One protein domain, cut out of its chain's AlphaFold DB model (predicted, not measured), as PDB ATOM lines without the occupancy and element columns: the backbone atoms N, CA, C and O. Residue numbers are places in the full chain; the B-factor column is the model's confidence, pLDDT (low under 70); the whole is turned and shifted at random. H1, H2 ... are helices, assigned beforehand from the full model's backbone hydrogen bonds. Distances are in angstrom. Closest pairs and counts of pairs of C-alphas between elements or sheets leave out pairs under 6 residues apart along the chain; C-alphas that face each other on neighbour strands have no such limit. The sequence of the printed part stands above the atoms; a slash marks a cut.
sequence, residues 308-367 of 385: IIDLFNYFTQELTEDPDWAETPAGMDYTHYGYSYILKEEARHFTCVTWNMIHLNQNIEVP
ATOM      1  N   ILE A 308      50.813 -14.693 -20.013       94.44
ATOM      2  CA  ILE A 308      50.028 -13.975 -19.004       94.44
ATOM      3  C   ILE A 308      48.523 -13.991 -19.332       94.44
ATOM      4  O   ILE A 308      47.687 -14.100 -18.440       94.44
ATOM      5  N   ILE A 309      48.170 -13.966 -20.622       94.69
ATOM      6  CA  ILE A 309      46.782 -14.053 -21.082       94.69
ATOM      7  C   ILE A 309      46.166 -15.437 -20.840       94.69
ATOM      8  O   ILE A 309      44.993 -15.520 -20.486       94.69
ATOM      9  N   ASP A 310      46.948 -16.511 -20.964       94.88
ATOM     10  CA  ASP A 310      46.473 -17.876 -20.721       94.88
ATOM     11  C   ASP A 310      46.189 -18.080 -19.234       94.88
ATOM     12  O   ASP A 310      45.159 -18.643 -18.871       94.88
ATOM     13  N   LEU A 311      47.063 -17.549 -18.371       95.38
ATOM     14  CA  LEU A 311      46.841 -17.523 -16.927       95.38
ATOM     15  C   LEU A 311      45.579 -16.728 -16.578       95.38
ATOM     16  O   LEU A 311      44.745 -17.209 -15.816       95.38
ATOM     17  N   PHE A 312      45.392 -15.549 -17.171       95.62
ATOM     18  CA  PHE A 312      44.200 -14.734 -16.934       95.62
ATOM     19  C   PHE A 312      42.909 -15.434 -17.351       95.62
ATOM     20  O   PHE A 312      41.939 -15.443 -16.589       95.62
ATOM     21  N   ASN A 313      42.897 -16.053 -18.532       95.25
ATOM     22  CA  ASN A 313      41.749 -16.816 -19.007       95.25
ATOM     23  C   ASN A 313      41.466 -18.013 -18.094       95.25
ATOM     24  O   ASN A 313      40.310 -18.248 -17.748       95.25
ATOM     25  N   TYR A 314      42.517 -18.706 -17.646       94.88
ATOM     26  CA  TYR A 314      42.408 -19.800 -16.689       94.88
ATOM     27  C   TYR A 314      41.751 -19.339 -15.377       94.88
ATOM     28  O   TYR A 314      40.740 -19.902 -14.966       94.88
ATOM     29  N   PHE A 315      42.255 -18.269 -14.752       94.06
ATOM     30  CA  PHE A 315      41.681 -17.756 -13.501       94.06
ATOM     31  C   PHE A 315      40.265 -17.200 -13.680       94.06
ATOM     32  O   PHE A 315      39.436 -17.348 -12.789       94.06
ATOM     33  N   THR A 316      39.966 -16.593 -14.829       93.69
ATOM     34  CA  THR A 316      38.611 -16.128 -15.158       93.69
ATOM     35  C   THR A 316      37.634 -17.301 -15.207       93.69
ATOM     36  O   THR A 316      36.539 -17.210 -14.651       93.69
ATOM     37  N   GLN A 317      38.027 -18.403 -15.852       94.00
ATOM     38  CA  GLN A 317      37.214 -19.613 -15.923       94.00
ATOM     39  C   GLN A 317      37.038 -20.241 -14.536       94.00
ATOM     40  O   GLN A 317      35.904 -20.442 -14.114       94.00
ATOM     41  N   GLU A 318      38.130 -20.457 -13.802       90.69
ATOM     42  CA  GLU A 318      38.100 -21.073 -12.469       90.69
ATOM     43  C   GLU A 318      37.213 -20.285 -11.492       90.69
ATOM     44  O   GLU A 318      36.362 -20.853 -10.814       90.69
ATOM     45  N   LEU A 319      37.353 -18.953 -11.457       89.88
ATOM     46  CA  LEU A 319      36.495 -18.102 -10.630       89.88
ATOM     47  C   LEU A 319      35.038 -18.166 -11.100       89.88
ATOM     48  O   LEU A 319      34.123 -18.155 -10.291       89.88
ATOM     49  N   THR A 320      34.773 -18.267 -12.400       90.81
ATOM     50  CA  THR A 320      33.386 -18.405 -12.871       90.81
ATOM     51  C   THR A 320      32.747 -19.719 -12.404       90.81
ATOM     52  O   THR A 320      31.542 -19.748 -12.155       90.81
ATOM     53  N   GLU A 321      33.536 -20.785 -12.275       90.62
ATOM     54  CA  GLU A 321      33.072 -22.121 -11.889       90.62
ATOM     55  C   GLU A 321      32.915 -22.308 -10.366       90.62
ATOM     56  O   GLU A 321      32.114 -23.147  -9.946       90.62
ATOM     57  N   ASP A 322      33.609 -21.515  -9.539       86.00
ATOM     58  CA  ASP A 322      33.542 -21.588  -8.070       86.00
ATOM     59  C   ASP A 322      32.737 -20.437  -7.431       86.00
ATOM     60  O   ASP A 322      33.327 -19.494  -6.921       86.00
ATOM     61  N   PRO A 323      31.399 -20.471  -7.351       77.44
ATOM     62  CA  PRO A 323      30.613 -19.347  -6.824       77.44
ATOM     63  C   PRO A 323      30.983 -18.919  -5.388       77.44
ATOM     64  O   PRO A 323      30.659 -17.798  -4.991       77.44
ATOM     65  N   ASP A 324      31.692 -19.750  -4.617       83.44
ATOM     66  CA  ASP A 324      32.093 -19.458  -3.240       83.44
ATOM     67  C   ASP A 324      33.117 -18.309  -3.143       83.44
ATOM     68  O   ASP A 324      33.277 -17.698  -2.072       83.44
ATOM     69  N   TRP A 325      33.808 -17.951  -4.237       79.06
ATOM     70  CA  TRP A 325      34.641 -16.737  -4.266       79.06
ATOM     71  C   TRP A 325      33.795 -15.477  -4.025       79.06
ATOM     72  O   TRP A 325      34.300 -14.505  -3.454       79.06
ATOM     73  N   ALA A 326      32.499 -15.520  -4.355       76.75
ATOM     74  CA  ALA A 326      31.591 -14.400  -4.177       76.75
ATOM     75  C   ALA A 326      31.252 -14.091  -2.709       76.75
ATOM     76  O   ALA A 326      30.850 -12.979  -2.371       76.75
ATOM     77  N   GLU A 327      31.470 -15.049  -1.812       81.19
ATOM     78  CA  GLU A 327      31.283 -14.855  -0.372       81.19
ATOM     79  C   GLU A 327      32.494 -14.190   0.305       81.19
ATOM     80  O   GLU A 327      32.511 -13.977   1.521       81.19
ATOM     81  N   THR A 328      33.557 -13.893  -0.450       77.31
ATOM     82  CA  THR A 328      34.715 -13.174   0.090       77.31
ATOM     83  C   THR A 328      34.375 -11.710   0.377       77.31
ATOM     84  O   THR A 328      33.433 -11.172  -0.194       77.31
ATOM     85  N   PRO A 329      35.154 -11.009   1.223       75.06
ATOM     86  CA  PRO A 329      35.013  -9.562   1.374       75.06
ATOM     87  C   PRO A 329      35.107  -8.805   0.043       75.06
ATOM     88  O   PRO A 329      34.317  -7.898  -0.169       75.06
ATOM     89  N   ALA A 330      35.998  -9.230  -0.863       68.94
ATOM     90  CA  ALA A 330      36.079  -8.687  -2.222       68.94
ATOM     91  C   ALA A 330      34.779  -8.921  -3.000       68.94
ATOM     92  O   ALA A 330      34.339  -8.073  -3.771       68.94
ATOM     93  N   GLY A 331      34.127 -10.053  -2.743       70.88
ATOM     94  CA  GLY A 331      32.827 -10.332  -3.298       70.88
ATOM     95  C   GLY A 331      31.657  -9.596  -2.654       70.88
ATOM     96  O   GLY A 331      30.715  -9.194  -3.326       70.88
ATOM     97  N   MET A 332      31.714  -9.256  -1.376       75.44
ATOM     98  CA  MET A 332      30.653  -8.428  -0.795       75.44
ATOM     99  C   MET A 332      30.553  -7.037  -1.451       75.44
ATOM    100  O   MET A 332      29.484  -6.427  -1.419       75.44
ATOM    101  N   ASP A 333      31.603  -6.586  -2.145       73.06
ATOM    102  CA  ASP A 333      31.602  -5.343  -2.918       73.06
ATOM    103  C   ASP A 333      30.885  -5.451  -4.291       73.06
ATOM    104  O   ASP A 333      30.723  -4.428  -4.973       73.06
ATOM    105  N   TYR A 334      30.368  -6.625  -4.712       69.88
ATOM    106  CA  TYR A 334      29.649  -6.762  -6.003       69.88
ATOM    107  C   TYR A 334      28.422  -5.880  -6.124       69.88
ATOM    108  O   TYR A 334      28.065  -5.511  -7.246       69.88
ATOM    109  N   THR A 335      27.781  -5.521  -5.012       72.44
ATOM    110  CA  THR A 335      26.611  -4.636  -5.056       72.44
ATOM    111  C   THR A 335      26.954  -3.261  -5.627       72.44
ATOM    112  O   THR A 335      26.060  -2.577  -6.115       72.44
ATOM    113  N   HIS A 336      28.228  -2.862  -5.583       76.00
ATOM    114  CA  HIS A 336      28.689  -1.548  -6.025       76.00
ATOM    115  C   HIS A 336      29.347  -1.576  -7.411       76.00
ATOM    116  O   HIS A 336      29.139  -0.646  -8.188       76.00
ATOM    117  N   TYR A 337      30.104  -2.629  -7.743       75.69
ATOM    118  CA  TYR A 337      30.943  -2.654  -8.954       75.69
ATOM    119  C   TYR A 337      30.509  -3.662 -10.029       75.69
ATOM    120  O   TYR A 337      31.034  -3.638 -11.143       75.69
ATOM    121  N   GLY A 338      29.523  -4.512  -9.737       84.56
ATOM    122  CA  GLY A 338      29.047  -5.545 -10.652       84.56
ATOM    123  C   GLY A 338      29.955  -6.778 -10.697       84.56
ATOM    124  O   GLY A 338      31.181  -6.704 -10.586       84.56
ATOM    125  N   TYR A 339      29.333  -7.942 -10.886       84.25
ATOM    126  CA  TYR A 339      29.987  -9.254 -10.832       84.25
ATOM    127  C   TYR A 339      31.171  -9.381 -11.802       84.25
ATOM    128  O   TYR A 339      32.264  -9.797 -11.421       84.25
ATOM    129  N   SER A 340      30.986  -8.957 -13.057       87.75
ATOM    130  CA  SER A 340      32.005  -9.100 -14.102       87.75
ATOM    131  C   SER A 340      33.258  -8.254 -13.872       87.75
ATOM    132  O   SER A 340      34.319  -8.623 -14.370       87.75
ATOM    133  N   TYR A 341      33.152  -7.122 -13.169       87.69
ATOM    134  CA  TYR A 341      34.308  -6.271 -12.882       87.69
ATOM    135  C   TYR A 341      35.201  -6.923 -11.829       87.69
ATOM    136  O   TYR A 341      36.381  -7.150 -12.080       87.69
ATOM    137  N   ILE A 342      34.621  -7.297 -10.689       88.19
ATOM    138  CA  ILE A 342      35.384  -7.892  -9.588       88.19
ATOM    139  C   ILE A 342      35.946  -9.256 -10.004       88.19
ATOM    140  O   ILE A 342      37.085  -9.552  -9.669       88.19
ATOM    141  N   LEU A 343      35.229 -10.044 -10.818       90.06
ATOM    142  CA  LEU A 343      35.769 -11.298 -11.361       90.06
ATOM    143  C   LEU A 343      37.056 -11.057 -12.158       90.06
ATOM    144  O   LEU A 343      38.051 -11.751 -11.958       90.06
ATOM    145  N   LYS A 344      37.052 -10.054 -13.045       92.12
ATOM    146  CA  LYS A 344      38.237  -9.700 -13.836       92.12
ATOM    147  C   LYS A 344      39.370  -9.204 -12.951       92.12
ATOM    148  O   LYS A 344      40.511  -9.582 -13.194       92.12
ATOM    149  N   GLU A 345      39.068  -8.397 -11.940       89.69
ATOM    150  CA  GLU A 345      40.100  -7.813 -11.086       89.69
ATOM    151  C   GLU A 345      40.732  -8.836 -10.142       89.69
ATOM    152  O   GLU A 345      41.953  -8.846  -9.970       89.69
ATOM    153  N   GLU A 346      39.941  -9.789  -9.655       89.56
ATOM    154  CA  GLU A 346      40.447 -10.975  -8.971       89.56
ATOM    155  C   GLU A 346      41.302 -11.827  -9.921       89.56
ATOM    156  O   GLU A 346      42.477 -12.064  -9.635       89.56
ATOM    157  N   ALA A 347      40.791 -12.221 -11.096       92.81
ATOM    158  CA  ALA A 347      41.539 -13.042 -12.063       92.81
ATOM    159  C   ALA A 347      42.890 -12.412 -12.448       92.81
ATOM    160  O   ALA A 347      43.924 -13.081 -12.544       92.81
ATOM    161  N   ARG A 348      42.891 -11.095 -12.619       92.88
ATOM    162  CA  ARG A 348      44.061 -10.262 -12.876       92.88
ATOM    163  C   ARG A 348      45.052 -10.292 -11.709       92.88
ATOM    164  O   ARG A 348      46.245 -10.510 -11.937       92.88
ATOM    165  N   HIS A 349      44.574 -10.147 -10.473       90.62
ATOM    166  CA  HIS A 349      45.398 -10.283  -9.273       90.62
ATOM    167  C   HIS A 349      46.056 -11.671  -9.190       90.62
ATOM    168  O   HIS A 349      47.283 -11.764  -9.061       90.62
ATOM    169  N   PHE A 350      45.273 -12.747  -9.343       91.12
ATOM    170  CA  PHE A 350      45.779 -14.126  -9.345       91.12
ATOM    171  C   PHE A 350      46.838 -14.351 -10.424       91.12
ATOM    172  O   PHE A 350      47.877 -14.973 -10.166       91.12
ATOM    173  N   THR A 351      46.604 -13.802 -11.613       94.69
ATOM    174  CA  THR A 351      47.537 -13.902 -12.732       94.69
ATOM    175  C   THR A 351      48.877 -13.269 -12.399       94.69
ATOM    176  O   THR A 351      49.906 -13.920 -12.559       94.69
ATOM    177  N   CYS A 352      48.889 -12.041 -11.881       93.69
ATOM    178  CA  CYS A 352      50.142 -11.360 -11.558       93.69
ATOM    179  C   CYS A 352      50.901 -12.031 -10.415       93.69
ATOM    180  O   CYS A 352      52.122 -12.173 -10.489       93.69
ATOM    181  N   VAL A 353      50.201 -12.493  -9.374       92.00
ATOM    182  CA  VAL A 353      50.836 -13.247  -8.279       92.00
ATOM    183  C   VAL A 353      51.502 -14.512  -8.819       92.00
ATOM    184  O   VAL A 353      52.661 -14.783  -8.503       92.00
ATOM    185  N   THR A 354      50.791 -15.255  -9.661       94.25
ATOM    186  CA  THR A 354      51.281 -16.489 -10.284       94.25
ATOM    187  C   THR A 354      52.458 -16.218 -11.213       94.25
ATOM    188  O   THR A 354      53.485 -16.886 -11.113       94.25
ATOM    189  N   TRP A 355      52.349 -15.196 -12.060       94.81
ATOM    190  CA  TRP A 355      53.416 -14.766 -12.957       94.81
ATOM    191  C   TRP A 355      54.693 -14.438 -12.184       94.81
ATOM    192  O   TRP A 355      55.754 -14.967 -12.502       94.81
ATOM    193  N   ASN A 356      54.594 -13.661 -11.104       93.25
ATOM    194  CA  ASN A 356      55.747 -13.302 -10.273       93.25
ATOM    195  C   ASN A 356      56.370 -14.510  -9.561       93.25
ATOM    196  O   ASN A 356      57.569 -14.523  -9.292       93.25
ATOM    197  N   MET A 357      55.580 -15.545  -9.254       92.19
ATOM    198  CA  MET A 357      56.110 -16.799  -8.709       92.19
ATOM    199  C   MET A 357      56.868 -17.622  -9.759       92.19
ATOM    200  O   MET A 357      57.833 -18.302  -9.413       92.19
ATOM    201  N   ILE A 358      56.441 -17.573 -11.022       94.06
ATOM    202  CA  ILE A 358      57.050 -18.314 -12.137       94.06
ATOM    203  C   ILE A 358      58.289 -17.573 -12.668       94.06
ATOM    204  O   ILE A 358      59.322 -18.192 -12.927       94.06
ATOM    205  N   HIS A 359      58.205 -16.247 -12.792       91.94
ATOM    206  CA  HIS A 359      59.185 -15.384 -13.448       91.94
ATOM    207  C   HIS A 359      59.853 -14.428 -12.454       91.94
ATOM    208  O   HIS A 359      59.716 -13.212 -12.552       91.94
ATOM    209  N   LEU A 360      60.654 -14.972 -11.534       88.38
ATOM    210  CA  LEU A 360      61.330 -14.198 -10.477       88.38
ATOM    211  C   LEU A 360      62.177 -13.013 -10.990       88.38
ATOM    212  O   LEU A 360      62.406 -12.053 -10.257       88.38
ATOM    213  N   ASN A 361      62.634 -13.080 -12.246       91.31
ATOM    214  CA  ASN A 361      63.444 -12.045 -12.895       91.31
ATOM    215  C   ASN A 361      62.617 -11.021 -13.700       91.31
ATOM    216  O   ASN A 361      63.187 -10.065 -14.218       91.31
ATOM    217  N   GLN A 362      61.304 -11.221 -13.845       87.25
ATOM    218  CA  GLN A 362      60.390 -10.372 -14.625       87.25
ATOM    219  C   GLN A 362      59.139 -10.057 -13.795       87.25
ATOM    220  O   GLN A 362      58.014 -10.387 -14.176       87.25
ATOM    221  N   ASN A 363      59.353  -9.453 -12.624       84.56
ATOM    222  CA  ASN A 363      58.265  -9.136 -11.708       84.56
ATOM    223  C   ASN A 363      57.381  -8.024 -12.276       84.56
ATOM    224  O   ASN A 363      57.856  -6.941 -12.617       84.56
ATOM    225  N   ILE A 364      56.083  -8.291 -12.306       84.81
ATOM    226  CA  ILE A 364      55.038  -7.306 -12.544       84.81
ATOM    227  C   ILE A 364      54.674  -6.707 -11.191       84.81
ATOM    228  O   ILE A 364      54.336  -7.432 -10.249       84.81
ATOM    229  N   GLU A 365      54.732  -5.387 -11.077       84.81
ATOM    230  CA  GLU A 365      54.210  -4.716  -9.895       84.81
ATOM    231  C   GLU A 365      52.693  -4.917  -9.848       84.81
ATOM    232  O   GLU A 365      51.969  -4.471 -10.736       84.81
ATOM    233  N   VAL A 366      52.209  -5.628  -8.826       77.12
ATOM    234  CA  VAL A 366      50.777  -5.683  -8.530       77.12
ATOM    235  C   VAL A 366      50.441  -4.337  -7.896       77.12
ATOM    236  O   VAL A 366      50.930  -4.081  -6.791       77.12
ATOM    237  N   PRO A 367      49.654  -3.465  -8.553       67.94
ATOM    238  CA  PRO A 367      49.290  -2.200  -7.952       67.94
ATOM    239  C   PRO A 367      48.586  -2.498  -6.635       67.94
ATOM    240  O   PRO A 367      47.643  -3.294  -6.584       67.94
TER     241      PRO A 367
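This is residues 308 to 367 of the 385 residues of an uncharacterized protein of Armillaria gallica (UniProt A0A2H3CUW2). Two helices, H1 and the longer H5, cross near their middles as an X and run opposite ways, while three short helices, H2, H3 and H4, make the turn between them at one end. At the other end the tail after H5 sticks out with residues 359 to 362 and then folds back. The printed part has 60 residues with five named helices, H1 to H5 in chain order, and no named strand; the class is all helix. It is only just compact, close to loose, with a radius of gyration of the C-alphas of 12.2 A, and elongated, spanning 38 by 22 by 15 A.

H1, residues 308 to 321, touches H5, residues 339 to 358, at a steep tilt of 48 degrees, opposite ways; their closest C-alphas, of Phe 315 and Ala 347, are 4.9 A apart. H2, residues 323 to 327, is close to but not clearly touching H1, the closest C-alphas being those of Leu 319 and Trp 325, 6.8 A apart. H3, residues 329 to 332, is close to but not clearly touching H5, with the C-alphas of Gly 331 and Ile 342 closest at 7.2 A. H4, residues 334 to 337, is also close to but not clearly touching H5, with those of Tyr 334 and Ile 342 closest at 6.9 A. H1 is apart from H3 and H4. In H1 and H5 every O i to N i+4 pair is within hydrogen-bond range; in H2 0 of 1 is, beside 2 of 2 O i to N i+3 pairs, and H3 and H4 are too short for an O i to N i+4 pair.

H1 begins with C-alpha 308 at (50.028, -13.975, -19.004) and is 20.1 A long. H2, H3 and H4 measure 7.9 A, 5.0 A and 5.2 A. H5 is 28.6 A long and ends with C-alpha 358 at (57.050, -18.314, -12.137).

The C-alphas farthest apart, of Thr 335 and Asn 361, are 38.4 A apart. The printed part has no cut, and its four links between helices are tight. Mean pLDDT of the printed part is 86.6; residues 330, 334 and 367 are under 70.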